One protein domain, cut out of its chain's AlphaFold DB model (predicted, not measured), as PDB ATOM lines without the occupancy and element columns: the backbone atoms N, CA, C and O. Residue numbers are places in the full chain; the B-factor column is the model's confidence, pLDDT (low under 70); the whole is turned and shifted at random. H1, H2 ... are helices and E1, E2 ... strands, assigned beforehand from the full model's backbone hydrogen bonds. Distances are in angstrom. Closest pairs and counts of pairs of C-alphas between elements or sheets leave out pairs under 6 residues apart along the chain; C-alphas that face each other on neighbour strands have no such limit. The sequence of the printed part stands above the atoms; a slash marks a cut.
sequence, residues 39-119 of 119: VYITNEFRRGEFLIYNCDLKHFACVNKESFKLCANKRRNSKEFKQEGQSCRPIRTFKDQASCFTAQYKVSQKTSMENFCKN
ATOM      1  N   VAL A  39      20.379 -37.168 -16.646       93.44
ATOM      2  CA  VAL A  39      21.682 -37.787 -16.930       93.44
ATOM      3  C   VAL A  39      22.440 -38.058 -15.629       93.44
ATOM      4  O   VAL A  39      22.420 -37.250 -14.694       93.44
ATOM      5  N   TYR A  40      23.137 -39.190 -15.574       92.81
ATOM      6  CA  TYR A  40      24.020 -39.526 -14.462       92.81
ATOM      7  C   TYR A  40      25.134 -38.486 -14.305       92.81
ATOM      8  O   TYR A  40      25.843 -38.159 -15.254       92.81
ATOM      9  N   ILE A  41      25.285 -37.978 -13.084       89.69
ATOM     10  CA  ILE A  41      26.432 -37.171 -12.651       89.69
ATOM     11  C   ILE A  41      27.479 -38.106 -12.036       89.69
ATOM     12  O   ILE A  41      28.664 -38.008 -12.336       89.69
ATOM     13  N   THR A  42      27.019 -39.039 -11.199       88.44
ATOM     14  CA  THR A  42      27.787 -40.164 -10.653       88.44
ATOM     15  C   THR A  42      26.909 -41.419 -10.662       88.44
ATOM     16  O   THR A  42      25.724 -41.343 -10.989       88.44
ATOM     17  N   ASN A  43      27.445 -42.567 -10.239       87.19
ATOM     18  CA  ASN A  43      26.646 -43.788 -10.060       87.19
ATOM     19  C   ASN A  43      25.482 -43.605  -9.067       87.19
ATOM     20  O   ASN A  43      24.493 -44.329  -9.137       87.19
ATOM     21  N   GLU A  44      25.593 -42.639  -8.151       87.88
ATOM     22  CA  GLU A  44      24.600 -42.390  -7.103       87.88
ATOM     23  C   GLU A  44      23.654 -41.233  -7.421       87.88
ATOM     24  O   GLU A  44      22.529 -41.203  -6.920       87.88
ATOM     25  N   PHE A  45      24.109 -40.263  -8.218       93.19
ATOM     26  CA  PHE A  45      23.396 -39.013  -8.437       93.19
ATOM     27  C   PHE A  45      23.069 -38.800  -9.905       93.19
ATOM     28  O   PHE A  45      23.939 -38.843 -10.775       93.19
ATOM     29  N   ARG A  46      21.805 -38.485 -10.163       96.31
ATOM     30  CA  ARG A  46      21.298 -38.055 -11.466       96.31
ATOM     31  C   ARG A  46      20.938 -36.587 -11.424       96.31
ATOM     32  O   ARG A  46      20.517 -36.101 -10.379       96.31
ATOM     33  N   ARG A  47      21.078 -35.907 -12.555       96.94
ATOM     34  CA  ARG A  47      20.783 -34.484 -12.736       96.94
ATOM     35  C   ARG A  47      19.320 -34.147 -12.449       96.94
ATOM     36  O   ARG A  47      18.436 -34.915 -12.801       96.94
ATOM     37  N   GLY A  48      19.079 -32.985 -11.843       97.44
ATOM     38  CA  GLY A  48      17.729 -32.473 -11.603       97.44
ATOM     39  C   GLY A  48      17.701 -31.106 -10.921       97.44
ATOM     40  O   GLY A  48      18.679 -30.366 -10.940       97.44
ATOM     41  N   GLU A  49      16.558 -30.749 -10.350       97.75
ATOM     42  CA  GLU A  49      16.222 -29.422  -9.827       97.75
ATOM     43  C   GLU A  49      16.542 -29.212  -8.334       97.75
ATOM     44  O   GLU A  49      16.147 -28.206  -7.744       97.75
ATOM     45  N   PHE A  50      17.262 -30.133  -7.692       98.25
ATOM     46  CA  PHE A  50      17.572 -30.068  -6.264       98.25
ATOM     47  C   PHE A  50      19.070 -29.899  -6.021       98.25
ATOM     48  O   PHE A  50      19.874 -30.722  -6.433       98.25
ATOM     49  N   LEU A  51      19.472 -28.862  -5.293       97.06
ATOM     50  CA  LEU A  51      20.880 -28.594  -5.016       97.06
ATOM     51  C   LEU A  51      21.352 -29.350  -3.773       97.06
ATOM     52  O   LEU A  51      20.806 -29.182  -2.674       97.06
ATOM     53  N   ILE A  52      22.424 -30.113  -3.945       95.38
ATOM     54  CA  ILE A  52      23.198 -30.728  -2.871       95.38
ATOM     55  C   ILE A  52      24.644 -30.232  -2.911       95.38
ATOM     56  O   ILE A  52      25.130 -29.751  -3.936       95.38
ATOM     57  N   TYR A  53      25.345 -30.384  -1.795       93.06
ATOM     58  CA  TYR A  53      26.800 -30.354  -1.750       93.06
ATOM     59  C   TYR A  53      27.310 -31.783  -1.562       93.06
ATOM     60  O   TYR A  53      26.946 -32.438  -0.584       93.06
ATOM     61  N   ASN A  54      28.102 -32.280  -2.508       90.62
ATOM     62  CA  ASN A  54      28.778 -33.566  -2.396       90.62
ATOM     63  C   ASN A  54      30.064 -33.361  -1.587       90.62
ATOM     64  O   ASN A  54      30.935 -32.591  -1.991       90.62
ATOM     65  N   CYS A  55      30.157 -34.022  -0.438       87.44
ATOM     66  CA  CYS A  55      31.277 -33.862   0.480       87.44
ATOM     67  C   CYS A  55      32.503 -34.663   0.064       87.44
ATOM     68  O   CYS A  55      33.622 -34.191   0.266       87.44
ATOM     69  N   ASP A  56      32.288 -35.812  -0.572       85.44
ATOM     70  CA  ASP A  56      33.355 -36.690  -1.049       85.44
ATOM     71  C   ASP A  56      34.105 -36.026  -2.209       85.44
ATOM     72  O   ASP A  56      35.332 -35.979  -2.244       85.44
ATOM     73  N   LEU A  57      33.349 -35.426  -3.134       86.88
ATOM     74  CA  LEU A  57      33.875 -34.767  -4.331       86.88
ATOM     75  C   LEU A  57      33.982 -33.238  -4.201       86.88
ATOM     76  O   LEU A  57      34.287 -32.570  -5.187       86.88
ATOM     77  N   LYS A  58      33.685 -32.683  -3.020       88.12
ATOM     78  CA  LYS A  58      33.787 -31.253  -2.665       88.12
ATOM     79  C   LYS A  58      33.218 -30.280  -3.712       88.12
ATOM     80  O   LYS A  58      33.853 -29.285  -4.053       88.12
ATOM     81  N   HIS A  59      32.018 -30.547  -4.225       90.81
ATOM     82  CA  HIS A  59      31.360 -29.660  -5.189       90.81
ATOM     83  C   HIS A  59      29.844 -29.623  -5.007       90.81
ATOM     84  O   HIS A  59      29.229 -30.524  -4.433       90.81
ATOM     85  N   PHE A  60      29.226 -28.570  -5.534       93.50
ATOM     86  CA  PHE A  60      27.775 -28.482  -5.634       93.50
ATOM     87  C   PHE A  60      27.253 -29.231  -6.853       93.50
ATOM     88  O   PHE A  60      27.776 -29.058  -7.953       93.50
ATOM     89  N   ALA A  61      26.171 -29.977  -6.670       95.44
ATOM     90  CA  ALA A  61      25.508 -30.699  -7.744       95.44
ATOM     91  C   ALA A  61      23.994 -30.481  -7.695       95.44
ATOM     92  O   ALA A  61      23.366 -30.585  -6.639       95.44
ATOM     93  N   CYS A  62      23.414 -30.200  -8.855       97.69
ATOM     94  CA  CYS A  62      21.979 -30.195  -9.089       97.69
ATOM     95  C   CYS A  62      21.506 -31.600  -9.458       97.69
ATOM     96  O   CYS A  62      21.852 -32.120 -10.518       97.69
ATOM     97  N   VAL A  63      20.735 -32.217  -8.570       97.50
ATOM     98  CA  VAL A  63      20.320 -33.614  -8.641       97.50
ATOM     99  C   VAL A  63      18.799 -33.764  -8.684       97.50
ATOM    100  O   VAL A  63      18.074 -32.846  -8.309       97.50
ATOM    101  N   ASN A  64      18.301 -34.908  -9.148       97.31
ATOM    102  CA  ASN A  64      16.872 -35.220  -9.157       97.31
ATOM    103  C   ASN A  64      16.342 -35.522  -7.745       97.31
ATOM    104  O   ASN A  64      17.083 -35.615  -6.758       97.31
ATOM    105  N   LYS A  65      15.024 -35.686  -7.646       96.50
ATOM    106  CA  LYS A  65      14.322 -35.894  -6.375       96.50
ATOM    107  C   LYS A  65      14.804 -37.138  -5.630       96.50
ATOM    108  O   LYS A  65      14.946 -37.106  -4.407       96.50
ATOM    109  N   GLU A  66      15.035 -38.236  -6.342       95.69
ATOM    110  CA  GLU A  66      15.502 -39.504  -5.781       95.69
ATOM    111  C   GLU A  66      16.904 -39.352  -5.184       95.69
ATOM    112  O   GLU A  66      17.123 -39.711  -4.026       95.69
ATOM    113  N   SER A  67      17.818 -38.727  -5.926       95.75
ATOM    114  CA  SER A  67      19.187 -38.435  -5.490       95.75
ATOM    115  C   SER A  67      19.212 -37.491  -4.283       95.75
ATOM    116  O   SER A  67      19.975 -37.690  -3.336       95.75
ATOM    117  N   PHE A  68      18.331 -36.485  -4.261       96.31
ATOM    118  CA  PHE A  68      18.199 -35.568  -3.129       96.31
ATOM    119  C   PHE A  68      17.722 -36.284  -1.859       96.31
ATOM    120  O   PHE A  68      18.271 -36.075  -0.775       96.31
ATOM    121  N   LYS A  69      16.724 -37.171  -1.987       95.12
ATOM    122  CA  LYS A  69      16.242 -38.006  -0.876       95.12
ATOM    123  C   LYS A  69      17.314 -38.970  -0.386       95.12
ATOM    124  O   LYS A  69      17.490 -39.099   0.823       95.12
ATOM    125  N   LEU A  70      18.041 -39.613  -1.303       93.12
ATOM    126  CA  LEU A  70      19.176 -40.471  -0.968       93.12
ATOM    127  C   LEU A  70      20.187 -39.697  -0.122       93.12
ATOM    128  O   LEU A  70      20.586 -40.162   0.942       93.12
ATOM    129  N   CYS A  71      20.520 -38.477  -0.545       92.31
ATOM    130  CA  CYS A  71      21.429 -37.621   0.192       92.31
ATOM    131  C   CYS A  71      20.921 -37.272   1.603       92.31
ATOM    132  O   CYS A  71      21.650 -37.388   2.591       92.31
ATOM    133  N   ALA A  72      19.647 -36.888   1.718       91.44
ATOM    134  CA  ALA A  72      19.025 -36.583   3.003       91.44
ATOM    135  C   ALA A  72      19.007 -37.798   3.950       91.44
ATOM    136  O   ALA A  72      19.268 -37.649   5.145       91.44
ATOM    137  N   ASN A  73      18.748 -38.993   3.416       90.25
ATOM    138  CA  ASN A  73      18.734 -40.236   4.182       90.25
ATOM    139  C   ASN A  73      20.140 -40.640   4.636       90.25
ATOM    140  O   ASN A  73      20.320 -40.932   5.813       90.25
ATOM    141  N   LYS A  74      21.149 -40.576   3.753       86.88
ATOM    142  CA  LYS A  74      22.552 -40.832   4.124       86.88
ATOM    143  C   LYS A  74      22.997 -39.922   5.273       86.88
ATOM    144  O   LYS A  74      23.563 -40.405   6.246       86.88
ATOM    145  N   ARG A  75      22.648 -38.629   5.219       83.12
ATOM    146  CA  ARG A  75      22.926 -37.672   6.307       83.12
ATOM    147  C   ARG A  75      22.192 -38.013   7.607       83.12
ATOM    148  O   ARG A  75      22.739 -37.801   8.686       83.12
ATOM    149  N   ARG A  76      20.938 -38.470   7.534       84.62
ATOM    150  CA  ARG A  76      20.179 -38.880   8.728       84.62
ATOM    151  C   ARG A  76      20.837 -40.093   9.381       84.62
ATOM    152  O   ARG A  76      21.126 -40.042  10.570       84.62
ATOM    153  N   ASN A  77      21.159 -41.106   8.583       82.06
ATOM    154  CA  ASN A  77      21.787 -42.334   9.053       82.06
ATOM    155  C   ASN A  77      23.184 -42.061   9.628       82.06
ATOM    156  O   ASN A  77      23.505 -42.557  10.700       82.06
ATOM    157  N   SER A  78      24.003 -41.218   8.989       76.19
ATOM    158  CA  SER A  78      25.334 -40.892   9.519       76.19
ATOM    159  C   SER A  78      25.258 -40.201  10.888       76.19
ATOM    160  O   SER A  78      26.093 -40.454  11.753       76.19
ATOM    161  N   LYS A  79      24.234 -39.364  11.115       72.19
ATOM    162  CA  LYS A  79      23.967 -38.755  12.428       72.19
ATOM    163  C   LYS A  79      23.480 -39.774  13.457       72.19
ATOM    164  O   LYS A  79      23.923 -39.727  14.597       72.19
ATOM    165  N   GLU A  80      22.575 -40.662  13.058       75.38
ATOM    166  CA  GLU A  80      21.986 -41.688  13.926       75.38
ATOM    167  C   GLU A  80      23.028 -42.722  14.379       75.38
ATOM    168  O   GLU A  80      23.121 -43.032  15.562       75.38
ATOM    169  N   PHE A  81      23.884 -43.170  13.458       72.69
ATOM    170  CA  PHE A  81      24.908 -44.188  13.707       72.69
ATOM    171  C   PHE A  81      26.290 -43.613  14.058       72.69
ATOM    172  O   PHE A  81      27.255 -44.369  14.131       72.69
ATOM    173  N   LYS A  82      26.404 -42.290  14.271       67.88
ATOM    174  CA  LYS A  82      27.666 -41.573  14.560       67.88
ATOM    175  C   LYS A  82      28.814 -41.937  13.605       67.88
ATOM    176  O   LYS A  82      29.970 -41.995  14.013       67.88
ATOM    177  N   GLN A  83      28.495 -42.192  12.339       64.81
ATOM    178  CA  GLN A  83      29.516 -42.482  11.338       64.81
ATOM    179  C   GLN A  83      30.274 -41.195  11.007       64.81
ATOM    180  O   GLN A  83      29.669 -40.143  10.772       64.81
ATOM    181  N   GLU A  84      31.603 -41.274  11.015       56.84
ATOM    182  CA  GLU A  84      32.465 -40.160  10.633       56.84
ATOM    183  C   GLU A  84      32.334 -39.900   9.128       56.84
ATOM    184  O   GLU A  84      32.619 -40.763   8.303       56.84
ATOM    185  N   GLY A  85      31.885 -38.692   8.774       57.47
ATOM    186  CA  GLY A  85      31.726 -38.251   7.389       57.47
ATOM    187  C   GLY A  85      30.274 -38.256   6.908       57.47
ATOM    188  O   GLY A  85      29.597 -39.277   6.846       57.47
ATOM    189  N   GLN A  86      29.777 -37.078   6.530       67.06
ATOM    190  CA  GLN A  86      28.515 -36.945   5.804       67.06
ATOM    191  C   GLN A  86      28.853 -36.946   4.315       67.06
ATOM    192  O   GLN A  86      29.436 -35.975   3.856       67.06
ATOM    193  N   SER A  87      28.481 -37.984   3.559       80.12
ATOM    194  CA  SER A  87      28.826 -38.095   2.125       80.12
ATOM    195  C   SER A  87      28.270 -36.937   1.281       80.12
ATOM    196  O   SER A  87      28.810 -36.556   0.243       80.12
ATOM    197  N   CYS A  88      27.170 -36.326   1.727       88.19
ATOM    198  CA  CYS A  88      26.593 -35.155   1.082       88.19
ATOM    199  C   CYS A  88      25.675 -34.352   2.023       88.19
ATOM    200  O   CYS A  88      25.253 -34.804   3.095       88.19
ATOM    201  N   ARG A  89      25.330 -33.132   1.597       90.81
ATOM    202  CA  ARG A  89      24.429 -32.218   2.303       90.81
ATOM    203  C   ARG A  89      23.346 -31.673   1.371       90.81
ATOM    204  O   ARG A  89      23.679 -30.981   0.410       90.81
ATOM    205  N   PRO A  90      22.057 -31.900   1.669       93.62
ATOM    206  CA  PRO A  90      20.965 -31.206   0.993       93.62
ATOM    207  C   PRO A  90      21.030 -29.697   1.263       93.62
ATOM    208  O   PRO A  90      21.188 -29.296   2.418       93.62
ATOM    209  N   ILE A  91      20.915 -28.866   0.221       93.12
ATOM    210  CA  ILE A  91      21.034 -27.403   0.336       93.12
ATOM    211  C   ILE A  91      19.698 -26.714   0.075       93.12
ATOM    212  O   ILE A  91      19.213 -25.973   0.929       93.12
ATOM    213  N   ARG A  92      19.113 -26.908  -1.112       95.12
ATOM    214  CA  ARG A  92      17.927 -26.156  -1.547       95.12
ATOM    215  C   ARG A  92      17.186 -26.874  -2.673       95.12
ATOM    216  O   ARG A  92      17.796 -27.602  -3.445       95.12
ATOM    217  N   THR A  93      15.885 -26.629  -2.787       97.56
ATOM    218  CA  THR A  93      15.039 -27.106  -3.889       97.56
ATOM    219  C   THR A  93      14.701 -25.955  -4.844       97.56
ATOM    220  O   THR A  93      14.611 -24.797  -4.419       97.56
ATOM    221  N   PHE A  94      14.535 -26.256  -6.132       97.88
ATOM    222  CA  PHE A  94      14.176 -25.280  -7.163       97.88
ATOM    223  C   PHE A  94      12.954 -25.746  -7.952       97.88
ATOM    224  O   PHE A  94      12.542 -26.898  -7.861       97.88
ATOM    225  N   LYS A  95      12.352 -24.818  -8.703       96.75
ATOM    226  CA  LYS A  95      11.198 -25.101  -9.566       96.75
ATOM    227  C   LYS A  95      11.584 -25.926 -10.798       96.75
ATOM    228  O   LYS A  95      10.782 -26.717 -11.278       96.75
ATOM    229  N   ASP A  96      12.789 -25.701 -11.311       96.56
ATOM    230  CA  ASP A  96      13.302 -26.291 -12.541       96.56
ATOM    231  C   ASP A  96      14.834 -26.416 -12.496       96.56
ATOM    232  O   ASP A  96      15.514 -25.795 -11.666       96.56
ATOM    233  N   GLN A  97      15.380 -27.238 -13.398       96.00
ATOM    234  CA  GLN A  97      16.821 -27.499 -13.472       96.00
ATOM    235  C   GLN A  97      17.629 -26.233 -13.782       96.00
ATOM    236  O   GLN A  97      18.693 -26.029 -13.202       96.00
ATOM    237  N   ALA A  98      17.122 -25.353 -14.651       97.25
ATOM    238  CA  ALA A  98      17.822 -24.134 -15.055       97.25
ATOM    239  C   ALA A  98      18.057 -23.187 -13.865       97.25
ATOM    240  O   ALA A  98      19.153 -22.643 -13.681       97.25
ATOM    241  N   SER A  99      17.048 -23.048 -13.006       97.94
ATOM    242  CA  SER A  99      17.132 -22.301 -11.753       97.94
ATOM    243  C   SER A  99      18.153 -22.918 -10.799       97.94
ATOM    244  O   SER A  99      18.936 -22.189 -10.181       97.94
ATOM    245  N   CYS A 100      18.192 -24.252 -10.714       98.12
ATOM    246  CA  CYS A 100      19.203 -24.949  -9.928       98.12
ATOM    247  C   CYS A 100      20.612 -24.693 -10.475       98.12
ATOM    248  O   CYS A 100      21.478 -24.278  -9.708       98.12
ATOM    249  N   PHE A 101      20.854 -24.848 -11.782       97.12
ATOM    250  CA  PHE A 101      22.182 -24.630 -12.376       97.12
ATOM    251  C   PHE A 101      22.674 -23.200 -12.193       97.12
ATOM    252  O   PHE A 101      23.838 -22.981 -11.861       97.12
ATOM    253  N   THR A 102      21.774 -22.224 -12.319       97.50
ATOM    254  CA  THR A 102      22.089 -20.821 -12.032       97.50
ATOM    255  C   THR A 102      22.551 -20.649 -10.586       97.50
ATOM    256  O   THR A 102      23.529 -19.949 -10.316       97.50
ATOM    257  N   ALA A 103      21.870 -21.295  -9.635       96.31
ATOM    258  CA  ALA A 103      22.270 -21.263  -8.235       96.31
ATOM    259  C   ALA A 103      23.593 -22.004  -8.001       96.31
ATOM    260  O   ALA A 103      24.469 -21.427  -7.363       96.31
ATOM    261  N   GLN A 104      23.755 -23.216  -8.548       95.69
ATOM    262  CA  GLN A 104      24.976 -24.023  -8.482       95.69
ATOM    263  C   GLN A 104      26.183 -23.217  -8.958       95.69
ATOM    264  O   GLN A 104      27.180 -23.147  -8.243       95.69
ATOM    265  N   TYR A 105      26.079 -22.558 -10.115       95.19
ATOM    266  CA  TYR A 105      27.131 -21.693 -10.638       95.19
ATOM    267  C   TYR A 105      27.478 -20.587  -9.639       95.19
ATOM    268  O   TYR A 105      28.626 -20.468  -9.224       95.19
ATOM    269  N   LYS A 106      26.479 -19.836  -9.154       93.62
ATOM    270  CA  LYS A 106      26.697 -18.741  -8.193       93.62
ATOM    271  C   LYS A 106      27.353 -19.196  -6.892       93.62
ATOM    272  O   LYS A 106      28.168 -18.462  -6.342       93.62
ATOM    273  N   VAL A 107      26.973 -20.357  -6.359       90.69
ATOM    274  CA  VAL A 107      27.546 -20.849  -5.097       90.69
ATOM    275  C   VAL A 107      28.927 -21.469  -5.287       90.69
ATOM    276  O   VAL A 107      29.747 -21.339  -4.386       90.69
ATOM    277  N   SER A 108      29.214 -22.056  -6.453       89.12
ATOM    278  CA  SER A 108      30.531 -22.636  -6.769       89.12
ATOM    279  C   SER A 108      31.623 -21.574  -6.915       89.12
ATOM    280  O   SER A 108      32.793 -21.875  -6.727       89.12
ATOM    281  N   GLN A 109      31.248 -20.324  -7.201       87.88
ATOM    282  CA  GLN A 109      32.175 -19.189  -7.272       87.88
ATOM    283  C   GLN A 109      32.560 -18.620  -5.893       87.88
ATOM    284  O   GLN A 109      33.339 -17.674  -5.808       87.88
ATOM    285  N   LYS A 110      31.987 -19.129  -4.793       83.44
ATOM    286  CA  LYS A 110      32.265 -18.616  -3.445       83.44
ATOM    287  C   LYS A 110      33.460 -19.337  -2.823       83.44
ATOM    288  O   LYS A 110      33.497 -20.559  -2.790       83.44
ATOM    289  N   THR A 111      34.374 -18.580  -2.218       63.84
ATOM    290  CA  THR A 111      35.605 -19.103  -1.591       63.84
ATOM    291  C   THR A 111      35.351 -19.924  -0.315       63.84
ATOM    292  O   THR A 111      36.140 -20.793   0.033       63.84
ATOM    293  N   SER A 112      34.237 -19.703   0.394       69.88
ATOM    294  CA  SER A 112      33.974 -20.310   1.713       69.88
ATOM    295  C   SER A 112      33.267 -21.675   1.634       69.88
ATOM    296  O   SER A 112      32.180 -21.868   2.189       69.88
ATOM    297  N   MET A 113      33.862 -22.627   0.921       68.94
ATOM    298  CA  MET A 113      33.285 -23.962   0.692       68.94
ATOM    299  C   MET A 113      33.536 -24.958   1.844       68.94
ATOM    300  O   MET A 113      32.900 -26.007   1.930       68.94
ATOM    301  N   GLU A 114      34.431 -24.628   2.773       65.00
ATOM    302  CA  GLU A 114      35.015 -25.582   3.729       65.00
ATOM    303  C   GLU A 114      34.070 -26.064   4.841       65.00
ATOM    304  O   GLU A 114      34.345 -27.062   5.506       65.00
ATOM    305  N   ASN A 115      32.946 -25.379   5.062       70.88
ATOM    306  CA  ASN A 115      32.080 -25.633   6.218       70.88
ATOM    307  C   ASN A 115      30.809 -26.430   5.886       70.88
ATOM    308  O   ASN A 115      30.027 -26.730   6.784       70.88
ATOM    309  N   PHE A 116      30.585 -26.812   4.625       74.75
ATOM    310  CA  PHE A 116      29.359 -27.530   4.258       74.75
ATOM    311  C   PHE A 116      29.313 -28.957   4.818       74.75
ATOM    312  O   PHE A 116      28.234 -29.420   5.185       74.75
ATOM    313  N   CYS A 117      30.458 -29.623   4.949       76.19
ATOM    314  CA  CYS A 117      30.548 -31.010   5.426       76.19
ATOM    315  C   CYS A 117      30.895 -31.134   6.907       76.19
ATOM    316  O   CYS A 117      30.980 -32.245   7.425       76.19
ATOM    317  N   LYS A 118      31.095 -30.000   7.587       71.88
ATOM    318  CA  LYS A 118      31.271 -29.968   9.036       71.88
ATOM    319  C   LYS A 118      29.899 -30.138   9.702       71.88
ATOM    320  O   LYS A 118      28.891 -29.651   9.175       71.88
ATOM    321  N   ASN A 119      29.891 -30.904  10.794       56.12
ATOM    322  CA  ASN A 119      28.691 -31.347  11.513       56.12
ATOM    323  C   ASN A 119      27.808 -30.190  11.978       56.12
ATOM    324  O   ASN A 119      28.348 -29.268  12.622       56.12
TER     325      ASN A 119
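Overview. This is residues 39 to 119 of the 119 residues of an uncharacterized protein of Bacteriovorax sp. MedPE-SWde (UniProt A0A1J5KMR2). A small antiparallel sheet, order E2, E1, E3, is sandwiched between H1 on one face and H2 on the other, making three layers. Both helices run along the strands. The printed part has 81 residues, with three named strands and two named helices in the chain order E1, E2, H1, E3, H2; its class is mixed, helices and strands, and it is compact, with a radius of gyration of the C-alphas of 12.2 A and spans of 36 by 29 by 20 A.

Arrangement. E1, residues 47 to 54, bends by 107 degrees at residue 50 and forms a hairpin with E2, residues 59 to 63; N 52 and O 61 are within hydrogen-bond range, 2.9 A. H1, residues 65 to 80, touches E3, residues 88 to 93, closest C-alphas Cys 71 and Cys 88, 5.8 A. E3 is antiparallel to E1, N 53 to O 89 2.8 A. E2, H1 and E3 form a split strand-helix-strand unit, E1 between its strands, crossover right-handed. H2, residues 97 to 108, touches E1, closest C-alphas Glu 49 and Gln 97, 4.2 A. In H1 and H2 every O i to N i+4 pair is within hydrogen-bond range.

Along the chain. E1 begins at C-alpha 47 (20.783, -34.484, -12.736); H2 ends at C-alpha 108 (30.531, -22.636, -6.769). H1 spans 22.5 A, H2 16.0 A.

Size, cuts and confidence. The printed part has no cut. Residues 82 to 86, 111 to 114 and 119 have pLDDT under 70.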